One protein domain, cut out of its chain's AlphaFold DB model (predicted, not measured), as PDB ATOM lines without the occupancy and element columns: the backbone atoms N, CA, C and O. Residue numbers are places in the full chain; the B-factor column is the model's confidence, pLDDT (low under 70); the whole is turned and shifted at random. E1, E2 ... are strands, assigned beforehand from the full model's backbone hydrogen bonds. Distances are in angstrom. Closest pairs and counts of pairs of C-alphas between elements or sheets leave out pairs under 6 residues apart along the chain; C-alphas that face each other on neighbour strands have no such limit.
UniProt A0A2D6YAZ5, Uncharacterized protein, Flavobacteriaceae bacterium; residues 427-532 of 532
ATOM      1  N   LEU A 427       4.894  -4.349  46.786       88.25
ATOM      2  CA  LEU A 427       4.860  -3.190  47.664       88.25
ATOM      3  C   LEU A 427       3.521  -2.497  47.456       88.25
ATOM      4  O   LEU A 427       3.206  -2.085  46.336       88.25
ATOM      5  N   ILE A 428       2.749  -2.336  48.525       91.88
ATOM      6  CA  ILE A 428       1.507  -1.565  48.457       91.88
ATOM      7  C   ILE A 428       1.693  -0.258  49.206       91.88
ATOM      8  O   ILE A 428       1.718  -0.260  50.434       91.88
ATOM      9  N   ILE A 429       1.758   0.861  48.480       94.19
ATOM     10  CA  ILE A 429       1.823   2.199  49.074       94.19
ATOM     11  C   ILE A 429       0.417   2.789  49.123       94.19
ATOM     12  O   ILE A 429      -0.265   2.882  48.112       94.19
ATOM     13  N   SER A 430      -0.040   3.176  50.306       94.94
ATOM     14  CA  SER A 430      -1.313   3.862  50.509       94.94
ATOM     15  C   SER A 430      -1.059   5.307  50.913       94.94
ATOM     16  O   SER A 430      -0.246   5.583  51.796       94.94
ATOM     17  N   TRP A 431      -1.777   6.215  50.263       94.31
ATOM     18  CA  TRP A 431      -1.617   7.655  50.395       94.31
ATOM     19  C   TRP A 431      -2.857   8.213  51.077       94.31
ATOM     20  O   TRP A 431      -3.974   7.980  50.610       94.31
ATOM     21  N   PHE A 432      -2.669   8.922  52.182       94.56
ATOM     22  CA  PHE A 432      -3.765   9.468  52.968       94.56
ATOM     23  C   PHE A 432      -3.577  10.951  53.245       94.56
ATOM     24  O   PHE A 432      -2.449  11.430  53.377       94.56
ATOM     25  N   ILE A 433      -4.694  11.641  53.438       92.88
ATOM     26  CA  ILE A 433      -4.729  12.989  53.995       92.88
ATOM     27  C   ILE A 433      -5.439  12.936  55.354       92.88
ATOM     28  O   ILE A 433      -6.437  12.238  55.544       92.88
ATOM     29  N   GLU A 434      -4.890  13.655  56.329       93.62
ATOM     30  CA  GLU A 434      -5.514  13.922  57.623       93.62
ATOM     31  C   GLU A 434      -5.606  15.447  57.790       93.62
ATOM     32  O   GLU A 434      -4.618  16.108  58.125       93.62
ATOM     33  N   MET A 435      -6.791  16.013  57.547       90.00
ATOM     34  CA  MET A 435      -7.019  17.456  57.671       90.00
ATOM     35  C   MET A 435      -7.369  17.850  59.103       90.00
ATOM     36  O   MET A 435      -8.157  17.179  59.782       90.00
ATOM     37  N   ARG A 436      -6.855  18.992  59.561       87.88
ATOM     38  CA  ARG A 436      -7.187  19.526  60.887       87.88
ATOM     39  C   ARG A 436      -8.662  19.901  61.007       87.88
ATOM     40  O   ARG A 436      -9.241  19.713  62.078       87.88
ATOM     41  N   SER A 437      -9.260  20.423  59.931       85.38
ATOM     42  CA  SER A 437     -10.685  20.791  59.872       85.38
ATOM     43  C   SER A 437     -11.603  19.626  60.236       85.38
ATOM     44  O   SER A 437     -12.649  19.826  60.849       85.38
ATOM     45  N   ASP A 438     -11.150  18.411  59.937       85.88
ATOM     46  CA  ASP A 438     -11.917  17.178  60.073       85.88
ATOM     47  C   ASP A 438     -11.449  16.369  61.288       85.88
ATOM     48  O   ASP A 438     -11.636  15.153  61.361       85.88
ATOM     49  N   ASN A 439     -10.809  17.043  62.254       86.94
ATOM     50  CA  ASN A 439     -10.232  16.440  63.450       86.94
ATOM     51  C   ASN A 439      -9.254  15.290  63.123       86.94
ATOM     52  O   ASN A 439      -9.253  14.258  63.794       86.94
ATOM     53  N   TYR A 440      -8.442  15.467  62.074       86.38
ATOM     54  CA  TYR A 440      -7.464  14.489  61.581       86.38
ATOM     55  C   TYR A 440      -8.069  13.129  61.219       86.38
ATOM     56  O   TYR A 440      -7.429  12.086  61.369       86.38
ATOM     57  N   LYS A 441      -9.311  13.111  60.725       90.81
ATOM     58  CA  LYS A 441      -9.871  11.901  60.129       90.81
ATOM     59  C   LYS A 441      -9.005  11.486  58.935       90.81
ATOM     60  O   LYS A 441      -8.838  12.251  57.993       90.81
ATOM     61  N   ARG A 442      -8.481  10.260  58.981       92.38
ATOM     62  CA  ARG A 442      -7.667   9.676  57.911       92.38
ATOM     63  C   ARG A 442      -8.545   9.300  56.719       92.38
ATOM     64  O   ARG A 442      -9.426   8.446  56.852       92.38
ATOM     65  N   VAL A 443      -8.280   9.911  55.570       92.00
ATOM     66  CA  VAL A 443      -8.946   9.630  54.293       92.00
ATOM     67  C   VAL A 443      -7.947   8.963  53.357       92.00
ATOM     68  O   VAL A 443      -6.824   9.434  53.224       92.00
ATOM     69  N   LEU A 444      -8.316   7.820  52.772       93.00
ATOM     70  CA  LEU A 444      -7.498   7.150  51.759       93.00
ATOM     71  C   LEU A 444      -7.717   7.858  50.425       93.00
ATOM     72  O   LEU A 444      -8.789   7.729  49.841       93.00
ATOM     73  N   GLU A 445      -6.699   8.558  49.946       92.12
ATOM     74  CA  GLU A 445      -6.756   9.289  48.680       92.12
ATOM     75  C   GLU A 445      -6.465   8.370  47.502       92.12
ATOM     76  O   GLU A 445      -7.119   8.419  46.459       92.12
ATOM     77  N   ALA A 446      -5.457   7.514  47.669       93.00
ATOM     78  CA  ALA A 446      -4.947   6.689  46.595       93.00
ATOM     79  C   ALA A 446      -4.177   5.473  47.121       93.00
ATOM     80  O   ALA A 446      -3.733   5.434  48.271       93.00
ATOM     81  N   ARG A 447      -3.973   4.487  46.250       93.38
ATOM     82  CA  ARG A 447      -3.127   3.323  46.503       93.38
ATOM     83  C   ARG A 447      -2.302   2.997  45.268       93.38
ATOM     84  O   ARG A 447      -2.811   3.051  44.157       93.38
ATOM     85  N   ASP A 448      -1.046   2.638  45.478       93.44
ATOM     86  CA  ASP A 448      -0.182   2.050  44.465       93.44
ATOM     87  C   ASP A 448       0.141   0.617  44.809       93.44
ATOM     88  O   ASP A 448       0.473   0.304  45.951       93.44
ATOM     89  N   ILE A 449       0.066  -0.238  43.800       90.62
ATOM     90  CA  ILE A 449       0.433  -1.642  43.895       90.62
ATOM     91  C   ILE A 449       1.612  -1.839  42.955       90.62
ATOM     92  O   ILE A 449       1.478  -1.736  41.735       90.62
ATOM     93  N   MET A 450       2.781  -2.075  43.536       88.12
ATOM     94  CA  MET A 450       4.054  -2.137  42.833       88.12
ATOM     95  C   MET A 450       4.606  -3.558  42.924       88.12
ATOM     96  O   MET A 450       5.007  -3.982  44.007       88.12
ATOM     97  N   PRO A 451       4.655  -4.314  41.818       84.12
ATOM     98  CA  PRO A 451       5.280  -5.628  41.814       84.12
ATOM     99  C   PRO A 451       6.748  -5.530  42.224       84.12
ATOM    100  O   PRO A 451       7.501  -4.740  41.649       84.12
ATOM    101  N   ILE A 452       7.163  -6.350  43.189       78.00
ATOM    102  CA  ILE A 452       8.566  -6.498  43.564       78.00
ATOM    103  C   ILE A 452       9.095  -7.793  42.955       78.00
ATOM    104  O   ILE A 452       8.486  -8.854  43.060       78.00
ATOM    105  N   ARG A 453      10.280  -7.722  42.355       72.81
ATOM    106  CA  ARG A 453      11.071  -8.891  41.975       72.81
ATOM    107  C   ARG A 453      12.464  -8.723  42.563       72.81
ATOM    108  O   ARG A 453      13.100  -7.704  42.339       72.81
ATOM    109  N   ASN A 454      12.919  -9.687  43.364       68.88
ATOM    110  CA  ASN A 454      14.234  -9.665  44.028       68.88
ATOM    111  C   ASN A 454      14.596  -8.330  44.713       68.88
ATOM    112  O   ASN A 454      15.716  -7.824  44.605       68.88
ATOM    113  N   GLY A 455      13.632  -7.753  45.436       71.38
ATOM    114  CA  GLY A 455      13.829  -6.504  46.176       71.38
ATOM    115  C   GLY A 455      13.894  -5.248  45.300       71.38
ATOM    116  O   GLY A 455      14.353  -4.217  45.778       71.38
ATOM    117  N   ALA A 456      13.462  -5.325  44.040       76.62
ATOM    118  CA  ALA A 456      13.373  -4.199  43.119       76.62
ATOM    119  C   ALA A 456      11.966  -4.061  42.528       76.62
ATOM    120  O   ALA A 456      11.273  -5.054  42.307       76.62
ATOM    121  N   ILE A 457      11.546  -2.820  42.280       81.94
ATOM    122  CA  ILE A 457      10.218  -2.506  41.742       81.94
ATOM    123  C   ILE A 457      10.211  -2.734  40.230       81.94
ATOM    124  O   ILE A 457      11.013  -2.152  39.501       81.94
ATOM    125  N   VAL A 458       9.259  -3.529  39.742       80.75
ATOM    126  CA  VAL A 458       9.015  -3.717  38.307       80.75
ATOM    127  C   VAL A 458       8.064  -2.619  37.825       80.75
ATOM    128  O   VAL A 458       6.841  -2.757  37.901       80.75
ATOM    129  N   LYS A 459       8.629  -1.510  37.332       79.81
ATOM    130  CA  LYS A 459       7.890  -0.276  36.997       79.81
ATOM    131  C   LYS A 459       6.754  -0.486  35.993       79.81
ATOM    132  O   LYS A 459       5.703   0.136  36.117       79.81
ATOM    133  N   SER A 460       6.930  -1.386  35.027       75.31
ATOM    134  CA  SER A 460       5.922  -1.687  34.001       75.31
ATOM    135  C   SER A 460       4.644  -2.341  34.538       75.31
ATOM    136  O   SER A 460       3.630  -2.339  33.845       75.31
ATOM    137  N   GLY A 461       4.676  -2.898  35.753       78.00
ATOM    138  CA  GLY A 461       3.534  -3.563  36.380       78.00
ATOM    139  C   GLY A 461       2.844  -2.745  37.473       78.00
ATOM    140  O   GLY A 461       1.996  -3.294  38.172       78.00
ATOM    141  N   VAL A 462       3.215  -1.473  37.661       85.75
ATOM    142  CA  VAL A 462       2.638  -0.634  38.718       85.75
ATOM    143  C   VAL A 462       1.190  -0.278  38.389       85.75
ATOM    144  O   VAL A 462       0.888   0.222  37.304       85.75
ATOM    145  N   VAL A 463       0.296  -0.510  39.348       90.00
ATOM    146  CA  VAL A 463      -1.119  -0.135  39.268       90.00
ATOM    147  C   VAL A 463      -1.373   1.044  40.198       90.00
ATOM    148  O   VAL A 463      -1.104   0.953  41.395       90.00
ATOM    149  N   PHE A 464      -1.923   2.122  39.640       91.25
ATOM    150  CA  PHE A 464      -2.309   3.332  40.364       91.25
ATOM    151  C   PHE A 464      -3.831   3.342  40.569       91.25
ATOM    152  O   PHE A 464      -4.594   3.489  39.616       91.25
ATOM    153  N   GLU A 465      -4.280   3.200  41.813       92.31
ATOM    154  CA  GLU A 465      -5.685   3.315  42.215       92.31
ATOM    155  C   GLU A 465      -5.924   4.694  42.845       92.31
ATOM    156  O   GLU A 465      -5.214   5.082  43.773       92.31
ATOM    157  N   ASN A 466      -6.928   5.430  42.369       89.75
ATOM    158  CA  ASN A 466      -7.354   6.703  42.957       89.75
ATOM    159  C   ASN A 466      -8.741   6.523  43.583       89.75
ATOM    160  O   ASN A 466      -9.661   6.043  42.920       89.75
ATOM    161  N   PHE A 467      -8.885   6.903  44.851       88.88
ATOM    162  CA  PHE A 467     -10.151   6.845  45.593       88.88
ATOM    163  C   PHE A 467     -10.797   8.223  45.751       88.88
ATOM    164  O   PHE A 467     -12.006   8.306  45.967       88.88
ATOM    165  N   SER A 468     -10.004   9.282  45.604       84.19
ATOM    166  CA  SER A 468     -10.435  10.675  45.635       84.19
ATOM    167  C   SER A 468     -10.193  11.371  44.295       84.19
ATOM    168  O   SER A 468      -9.303  10.993  43.529       84.19
ATOM    169  N   SER A 469     -10.995  12.402  44.027       80.94
ATOM    170  CA  SER A 469     -10.866  13.308  42.880       80.94
ATOM    171  C   SER A 469     -10.186  14.636  43.229       80.94
ATOM    172  O   SER A 469     -10.120  15.522  42.380       80.94
ATOM    173  N   ASP A 470      -9.717  14.796  44.468       80.50
ATOM    174  CA  ASP A 470      -9.221  16.075  44.995       80.50
ATOM    175  C   ASP A 470      -7.923  16.541  44.321       80.50
ATOM    176  O   ASP A 470      -7.658  17.738  44.189       80.50
ATOM    177  N   SER A 471      -7.142  15.594  43.806       78.38
ATOM    178  CA  SER A 471      -5.969  15.859  42.984       78.38
ATOM    179  C   SER A 471      -6.273  15.608  41.503       78.38
ATOM    180  O   SER A 471      -6.743  14.536  41.134       78.38
ATOM    181  N   GLN A 472      -5.914  16.559  40.633       74.56
ATOM    182  CA  GLN A 472      -6.130  16.445  39.184       74.56
ATOM    183  C   GLN A 472      -5.025  15.657  38.462       74.56
ATOM    184  O   GLN A 472      -5.316  14.929  37.517       74.56
ATOM    185  N   ASN A 473      -3.762  15.800  38.885       72.75
ATOM    186  CA  ASN A 473      -2.620  15.172  38.207       72.75
ATOM    187  C   ASN A 473      -1.922  14.093  39.040       72.75
ATOM    188  O   ASN A 473      -1.179  13.310  38.466       72.75
ATOM    189  N   HIS A 474      -2.151  14.049  40.357       78.12
ATOM    190  CA  HIS A 474      -1.552  13.167  41.372       78.12
ATOM    191  C   HIS A 474      -0.015  13.204  41.441       78.12
ATOM    192  O   HIS A 474       0.513  13.385  42.527       78.12
ATOM    193  N   GLY A 475       0.734  13.087  40.341       79.81
ATOM    194  CA  GLY A 475       2.201  13.165  40.292       79.81
ATOM    195  C   GLY A 475       2.914  11.907  40.797       79.81
ATOM    196  O   GLY A 475       4.141  11.816  40.720       79.81
ATOM    197  N   ARG A 476       2.155  10.911  41.268       89.00
ATOM    198  CA  ARG A 476       2.660   9.654  41.843       89.00
ATOM    199  C   ARG A 476       3.445   8.827  40.830       89.00
ATOM    200  O   ARG A 476       4.448   8.214  41.176       89.00
ATOM    201  N   GLU A 477       3.051   8.883  39.563       84.81
ATOM    202  CA  GLU A 477       3.703   8.221  38.432       84.81
ATOM    203  C   GLU A 477       5.099   8.777  38.104       84.81
ATOM    204  O   GLU A 477       5.851   8.164  37.347       84.81
ATOM    205  N   LYS A 478       5.459   9.933  38.675       87.06
ATOM    206  CA  LYS A 478       6.759  10.595  38.492       87.06
ATOM    207  C   LYS A 478       7.671  10.455  39.710       87.06
ATOM    208  O   LYS A 478       8.797  10.950  39.677       87.06
ATOM    209  N   LEU A 479       7.197   9.820  40.783       89.50
ATOM    210  CA  LEU A 479       7.987   9.629  41.992       89.50
ATOM    211  C   LEU A 479       9.110   8.620  41.749       89.50
ATOM    212  O   LEU A 479       8.932   7.579  41.117       89.50
ATOM    213  N   ASN A 480      10.276   8.917  42.310       89.06
ATOM    214  CA  ASN A 480      11.392   7.997  42.381       89.06
ATOM    215  C   ASN A 480      11.309   7.210  43.691       89.06
ATOM    216  O   ASN A 480      11.530   7.765  44.775       89.06
ATOM    217  N   ILE A 481      10.973   5.926  43.570       89.81
ATOM    218  CA  ILE A 481      10.813   4.999  44.689       89.81
ATOM    219  C   ILE A 481      11.894   3.930  44.581       89.81
ATOM    220  O   ILE A 481      11.973   3.219  43.582       89.81
ATOM    221  N   ILE A 482      12.726   3.826  45.615       85.12
ATOM    222  CA  ILE A 482      13.864   2.907  45.674       85.12
ATOM    223  C   ILE A 482      13.713   2.015  46.901       85.12
ATOM    224  O   ILE A 482      13.474   2.499  48.011       85.12
ATOM    225  N   LEU A 483      13.905   0.714  46.695       85.25
ATOM    226  CA  LEU A 483      13.927  -0.290  47.750       85.25
ATOM    227  C   LEU A 483      15.347  -0.814  47.962       85.25
ATOM    228  O   LEU A 483      16.088  -1.074  47.015       85.25
ATOM    229  N   THR A 484      15.704  -0.998  49.226       80.44
ATOM    230  CA  THR A 484      16.812  -1.862  49.643       80.44
ATOM    231  C   THR A 484      16.256  -2.973  50.526       80.44
ATOM    232  O   THR A 484      15.076  -2.966  50.870       80.44
ATOM    233  N   ASP A 485      17.113  -3.893  50.960       73.81
ATOM    234  CA  ASP A 485      16.713  -4.997  51.839       73.81
ATOM    235  C   ASP A 485      16.134  -4.519  53.188       73.81
ATOM    236  O   ASP A 485      15.488  -5.291  53.890       73.81
ATOM    237  N   THR A 486      16.363  -3.255  53.572       85.38
ATOM    238  CA  THR A 486      15.931  -2.705  54.871       85.38
ATOM    239  C   THR A 486      15.272  -1.332  54.796       85.38
ATOM    240  O   THR A 486      14.744  -0.862  55.800       85.38
ATOM    241  N   THR A 487      15.286  -0.649  53.650       89.00
ATOM    242  CA  THR A 487      14.805   0.737  53.562       89.00
ATOM    243  C   THR A 487      13.958   0.982  52.330       89.00
ATOM    244  O   THR A 487      14.296   0.508  51.246       89.00
ATOM    245  N   ILE A 488      12.966   1.853  52.472       92.31
ATOM    246  CA  ILE A 488      12.252   2.487  51.366       92.31
ATOM    247  C   ILE A 488      12.665   3.958  51.272       92.31
ATOM    248  O   ILE A 488      12.777   4.655  52.283       92.31
ATOM    249  N   SER A 489      12.929   4.430  50.055       92.81
ATOM    250  CA  SER A 489      13.140   5.850  49.762       92.81
ATOM    251  C   SER A 489      12.120   6.318  48.730       92.81
ATOM    252  O   SER A 489      12.000   5.690  47.684       92.81
ATOM    253  N   ILE A 490      11.397   7.403  49.015       94.12
ATOM    254  CA  ILE A 490      10.382   7.998  48.130       94.12
ATOM    255  C   ILE A 490      10.736   9.467  47.941       94.12
ATOM    256  O   ILE A 490      10.794  10.231  48.906       94.12
ATOM    257  N   SER A 491      10.968   9.870  46.698       94.75
ATOM    258  CA  SER A 491      11.359  11.237  46.362       94.75
ATOM    259  C   SER A 491      10.642  11.744  45.118       94.75
ATOM    260  O   SER A 491      10.358  10.972  44.205       94.75
ATOM    261  N   GLY A 492      10.342  13.039  45.081       93.25
ATOM    262  CA  GLY A 492       9.645  13.679  43.966       93.25
ATOM    263  C   GLY A 492       8.595  14.666  44.453       93.25
ATOM    264  O   GLY A 492       8.649  15.119  45.592       93.25
ATOM    265  N   GLU A 493       7.646  15.012  43.597       92.75
ATOM    266  CA  GLU A 493       6.579  15.958  43.918       92.75
ATOM    267  C   GLU A 493       5.221  15.305  43.670       92.75
ATOM    268  O   GLU A 493       5.019  14.660  42.641       92.75
ATOM    269  N   ILE A 494       4.306  15.457  44.626       91.31
ATOM    270  CA  ILE A 494       2.945  14.928  44.551       91.31
ATOM    271  C   ILE A 494       1.943  16.077  44.653       91.31
ATOM    272  O   ILE A 494       2.149  17.012  45.426       91.31
ATOM    273  N   GLN A 495       0.859  16.007  43.885       89.56
ATOM    274  CA  GLN A 495      -0.270  16.920  44.029       89.56
ATOM    275  C   GLN A 495      -1.267  16.336  45.034       89.56
ATOM    276  O   GLN A 495      -1.688  15.191  44.876       89.56
ATOM    277  N   VAL A 496      -1.659  17.119  46.040       88.12
ATOM    278  CA  VAL A 496      -2.652  16.704  47.052       88.12
ATOM    279  C   VAL A 496      -4.016  17.353  46.835       88.12
ATOM    280  O   VAL A 496      -5.023  16.664  46.941       88.12
ATOM    281  N   PHE A 497      -4.046  18.623  46.427       86.12
ATOM    282  CA  PHE A 497      -5.261  19.351  46.051       86.12
ATOM    283  C   PHE A 497      -5.039  20.162  44.771       86.12
ATOM    284  O   PHE A 497      -3.918  20.272  44.256       86.12
ATOM    285  N   GLU A 498      -6.097  20.770  44.238       82.19
ATOM    286  CA  GLU A 498      -5.983  21.739  43.150       82.19
ATOM    287  C   GLU A 498      -4.984  22.852  43.523       82.19
ATOM    288  O   GLU A 498      -5.186  23.604  44.470       82.19
ATOM    289  N   SER A 499      -3.889  22.954  42.763       83.06
ATOM    290  CA  SER A 499      -2.775  23.893  42.991       83.06
ATOM    291  C   SER A 499      -1.911  23.677  44.247       83.06
ATOM    292  O   SER A 499      -1.021  24.492  44.492       83.06
ATOM    293  N   GLU A 500      -2.091  22.591  45.009       87.31
ATOM    294  CA  GLU A 500      -1.235  22.271  46.162       87.31
ATOM    295  C   GLU A 500      -0.356  21.045  45.914       87.31
ATOM    296  O   GLU A 500      -0.841  19.950  45.610       87.31
ATOM    297  N   TYR A 501       0.949  21.239  46.101       89.69
ATOM    298  CA  TYR A 501       1.981  20.236  45.871       89.69
ATOM    299  C   TYR A 501       2.835  20.029  47.119       89.69
ATOM    300  O   TYR A 501       3.146  20.975  47.845       89.69
ATOM    301  N   ILE A 502       3.241  18.783  47.344       90.56
ATOM    302  CA  ILE A 502       4.151  18.390  48.415       90.56
ATOM    303  C   ILE A 502       5.404  17.790  47.783       90.56
ATOM    304  O   ILE A 502       5.336  16.826  47.019       90.56
ATOM    305  N   THR A 503       6.569  18.330  48.137       92.31
ATOM    306  CA  THR A 503       7.853  17.704  47.812       92.31
ATOM    307  C   THR A 503       8.146  16.587  48.810       92.31
ATOM    308  O   THR A 503       8.281  16.820  50.010       92.31
ATOM    309  N   LEU A 504       8.271  15.365  48.304       93.69
ATOM    310  CA  LEU A 504       8.626  14.179  49.065       93.69
ATOM    311  C   LEU A 504      10.144  13.988  49.072       93.69
ATOM    312  O   LEU A 504      10.803  14.031  48.031       93.69
ATOM    313  N   ASN A 505      10.686  13.722  50.256       93.44
ATOM    314  CA  ASN A 505      12.046  13.226  50.458       93.44
ATOM    315  C   ASN A 505      12.055  12.294  51.676       93.44
ATOM    316  O   ASN A 505      12.540  12.633  52.756       93.44
ATOM    317  N   VAL A 506      11.405  11.147  51.515       92.88
ATOM    318  CA  VAL A 506      11.216  10.150  52.565       92.88
ATOM    319  C   VAL A 506      12.310   9.107  52.455       92.88
ATOM    320  O   VAL A 506      12.535   8.552  51.383       92.88
ATOM    321  N   LYS A 507      12.936   8.787  53.586       93.31
ATOM    322  CA  LYS A 507      13.770   7.601  53.759       93.31
ATOM    323  C   LYS A 507      13.403   6.961  55.089       93.31
ATOM    324  O   LYS A 507      13.601   7.579  56.130       93.31
ATOM    325  N   ALA A 508      12.855   5.756  55.036       92.38
ATOM    326  CA  ALA A 508      12.303   5.060  56.192       92.38
ATOM    327  C   ALA A 508      12.709   3.584  56.182       92.38
ATOM    328  O   ALA A 508      13.122   3.048  55.145       92.38
ATOM    329  N   ASN A 509      12.606   2.924  57.334       88.88
ATOM    330  CA  ASN A 509      12.807   1.480  57.394       88.88
ATOM    331  C   ASN A 509      11.643   0.786  56.680       88.88
ATOM    332  O   ASN A 509      10.482   1.150  56.862       88.88
ATOM    333  N   LEU A 510      11.936  -0.243  55.887       85.38
ATOM    334  CA  LEU A 510      10.899  -1.009  55.206       85.38
ATOM    335  C   LEU A 510       9.895  -1.609  56.212       85.38
ATOM    336  O   LEU A 510       8.711  -1.680  55.906       85.38
ATOM    337  N   SER A 511      10.326  -1.920  57.443       84.00
ATOM    338  CA  SER A 511       9.456  -2.443  58.505       84.00
ATOM    339  C   SER A 511       8.616  -1.398  59.256       84.00
ATOM    340  O   SER A 511       7.771  -1.787  60.055       84.00
ATOM    341  N   GLU A 512       8.866  -0.093  59.086       78.88
ATOM    342  CA  GLU A 512       8.153   0.968  59.832       78.88
ATOM    343  C   GLU A 512       6.702   1.154  59.361       78.88
ATOM    344  O   GLU A 512       5.846   1.545  60.150       78.88
ATOM    345  N   GLY A 513       6.413   0.843  58.096       83.75
ATOM    346  CA  GLY A 513       5.060   0.760  57.538       83.75
ATOM    347  C   GLY A 513       4.297   2.082  57.364       83.75
ATOM    348  O   GLY A 513       3.272   2.081  56.680       83.75
ATOM    349  N   GLU A 514       4.748   3.213  57.926       94.25
ATOM    350  CA  GLU A 514       4.232   4.552  57.590       94.25
ATOM    351  C   GLU A 514       5.193   5.720  57.892       94.25
ATOM    352  O   GLU A 514       6.067   5.637  58.750       94.25
ATOM    353  N   THR A 515       4.978   6.853  57.212       94.25
ATOM    354  CA  THR A 515       5.546   8.173  57.525       94.25
ATOM    355  C   THR A 515       4.499   9.281  57.373       94.25
ATOM    356  O   THR A 515       3.492   9.105  56.680       94.25
ATOM    357  N   LYS A 516       4.732  10.434  58.009       93.44
ATOM    358  CA  LYS A 516       3.822  11.592  58.022       93.44
ATOM    359  C   LYS A 516       4.573  12.867  57.665       93.44
ATOM    360  O   LYS A 516       5.679  13.087  58.152       93.44
ATOM    361  N   ILE A 517       3.951  13.700  56.841       92.81
ATOM    362  CA  ILE A 517       4.501  14.960  56.348       92.81
ATOM    363  C   ILE A 517       3.460  16.047  56.599       92.81
ATOM    364  O   ILE A 517       2.344  15.957  56.093       92.81
ATOM    365  N   ASP A 518       3.810  17.060  57.386       91.75
ATOM    366  CA  ASP A 518       2.918  18.194  57.628       91.75
ATOM    367  C   ASP A 518       2.895  19.123  56.394       91.75
ATOM    368  O   ASP A 518       3.943  19.448  55.831       91.75
ATOM    369  N   PHE A 519       1.706  19.569  55.977       89.06
ATOM    370  CA  PHE A 519       1.502  20.486  54.851       89.06
ATOM    371  C   PHE A 519       0.350  21.480  55.114       89.06
ATOM    372  O   PHE A 519      -0.194  21.558  56.221       89.06
ATOM    373  N   GLY A 520       0.025  22.306  54.114       81.81
ATOM    374  CA  GLY A 520      -1.034  23.316  54.199       81.81
ATOM    375  C   GLY A 520      -0.625  24.578  54.971       81.81
ATOM    376  O   GLY A 520       0.517  24.746  55.422       81.81
ATOM    377  N   HIS A 521      -1.561  25.520  55.131       72.12
ATOM    378  CA  HIS A 521      -1.277  26.805  55.774       72.12
ATOM    379  C   HIS A 521      -0.890  26.616  57.255       72.12
ATOM    380  O   HIS A 521      -1.721  26.295  58.104       72.12
ATOM    381  N   ARG A 522       0.387  26.889  57.573       75.44
ATOM    382  CA  ARG A 522       1.034  26.683  58.888       75.44
ATOM    383  C   ARG A 522       1.276  25.213  59.282       75.44
ATOM    384  O   ARG A 522       1.425  24.961  60.476       75.44
ATOM    385  N   GLY A 523       1.328  24.277  58.328       75.38
ATOM    386  CA  GLY A 523       1.655  22.867  58.607       75.38
ATOM    387  C   GLY A 523       0.611  22.177  59.484       75.38
ATOM    388  O   GLY A 523       0.955  21.487  60.438       75.38
ATOM    389  N   GLN A 524      -0.665  22.482  59.256       85.31
ATOM    390  CA  GLN A 524      -1.754  22.012  60.113       85.31
ATOM    391  C   GLN A 524      -2.352  20.692  59.641       85.31
ATOM    392  O   GLN A 524      -2.926  19.987  60.471       85.31
ATOM    393  N   ASP A 525      -2.187  20.355  58.367       90.56
ATOM    394  CA  ASP A 525      -2.698  19.135  57.754       90.56
ATOM    395  C   ASP A 525      -1.560  18.136  57.561       90.56
ATOM    396  O   ASP A 525      -0.387  18.511  57.551       90.56
ATOM    397  N   ARG A 526      -1.889  16.851  57.440       93.19
ATOM    398  CA  ARG A 526      -0.891  15.785  57.306       93.19
ATOM    399  C   ARG A 526      -1.127  14.960  56.068       93.19
ATOM    400  O   ARG A 526      -2.224  14.462  55.840       93.19
ATOM    401  N   PHE A 527      -0.058  14.760  55.322       93.44
ATOM    402  CA  PHE A 527       0.026  13.771  54.274       93.44
ATOM    403  C   PHE A 527       0.701  12.528  54.845       93.44
ATOM    404  O   PHE A 527       1.821  12.594  55.356       93.44
ATOM    405  N   VAL A 528       0.002  11.399  54.816       94.38
ATOM    406  CA  VAL A 528       0.489  10.138  55.374       94.38
ATOM    407  C   VAL A 528       0.746   9.162  54.245       94.38
ATOM    408  O   VAL A 528      -0.109   8.930  53.393       94.38
ATOM    409  N   ILE A 529       1.925   8.559  54.273       95.19
ATOM    410  CA  ILE A 529       2.339   7.534  53.324       95.19
ATOM    411  C   ILE A 529       2.533   6.265  54.130       95.19
ATOM    412  O   ILE A 529       3.361   6.239  55.034       95.19
ATOM    413  N   SER A 530       1.777   5.221  53.821       95.38
ATOM    414  CA  SER A 530       1.925   3.906  54.444       95.38
ATOM    415  C   SER A 530       2.343   2.887  53.402       95.38
ATOM    416  O   SER A 530       1.911   2.980  52.258       95.38
ATOM    417  N   TRP A 531       3.168   1.920  53.784       93.50
ATOM    418  CA  TRP A 531       3.565   0.814  52.922       93.50
ATOM    419  C   TRP A 531       3.468  -0.518  53.654       93.50
ATOM    420  O   TRP A 531       3.554  -0.582  54.881       93.50
ATOM    421  N   LYS A 532       3.277  -1.582  52.881       88.19
ATOM    422  CA  LYS A 532       3.312  -2.964  53.349       88.19
ATOM    423  C   LYS A 532       3.925  -3.868  52.297       88.19
ATOM    424  O   LYS A 532       3.788  -3.513  51.097       88.19
TER     425      LYS A 532
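This is residues 427 to 532 of the 532 residues of an uncharacterized protein of Flavobacteriaceae bacterium (UniProt A0A2D6YAZ5). What shape do these atoms make? It is a sandwich of two twisted sheets, a larger one of E3, E2, E1, E8 and E7 and a smaller one of E4, E5 and E6, only partly face to face and with their strands crossed at 42 degrees. The sheets come near each other at E6 and E7, while the long link from E3 to E4, residues 467 to 479, passes from the larger sheet to the smaller. How is it made up? The 106 printed residues hold eight named strands, E1 to E8 in chain order, and no named helix; the class is all strand, and both sheets are antiparallel, in the orders E3, E2, E1, E8, E7 and E4, E5, E6. It is compact, with a radius of gyration of the C-alphas of 13.5 A, and elongated, spanning 42 by 25 by 20 A.

How does the larger sheet run? E1, residues 427 to 434, forms a hairpin with E2, residues 442 to 453, where N 429 and O 448 are 2.9 A apart, within hydrogen-bond range; E3, residues 463 to 466, follows in a meander, each strand the antiparallel neighbour of the one before, with N 465 and O 447 at 2.8 A. On the other side of E1 is E8, residues 525 to 531, with N 432 and O 528 at 2.8 A. The edge strand E7, residues 514 to 519, forms a hairpin with E8, with N 517 and O 527 at 2.8 A. What makes the smaller sheet? E4, residues 480 to 483, E5, residues 487 to 497, and E6, residues 500 to 509, form a second meander, with N 482 and O 489 at 2.9 A and N 490 and O 506 at 2.9 A. How do the sheets meet? The parts that face each other are 8.9 A centre to centre, and the best planes are 31 degrees apart. The closest C-alphas of E6 and E7 are those of Ile 502 and Phe 519, 7.3 A apart, while E1 and E5 are only just apart, at 8.1 A.

Where do the strands begin and end? C-alpha 427, the first of E1, is at (4.860, -3.190, 47.664), and C-alpha 531, the last of E8, is at (3.565, 0.814, 52.922). How long are they? From first to last C-alpha E2 measures 30.8 A, E5 28.4 A, E6 27.5 A, E1 22.4 A, E8 20.0 A, E7 16.4 A, E4 10.2 A and E3 10.0 A. Which bend? E2 bends by 66 degrees at residue 445, and E5 by 67 degrees at residue 492.

How large is it? The two C-alphas farthest apart, those of Ser 437 and Asn 454, are 42.4 A apart. Is the printed part whole, and which links are long? It has no cut, and the link from E3 to E4, 13 residues, is long. Where is confidence low? The mean pLDDT of the printed part is 87.2, and one residue, Asn 454, is under 70.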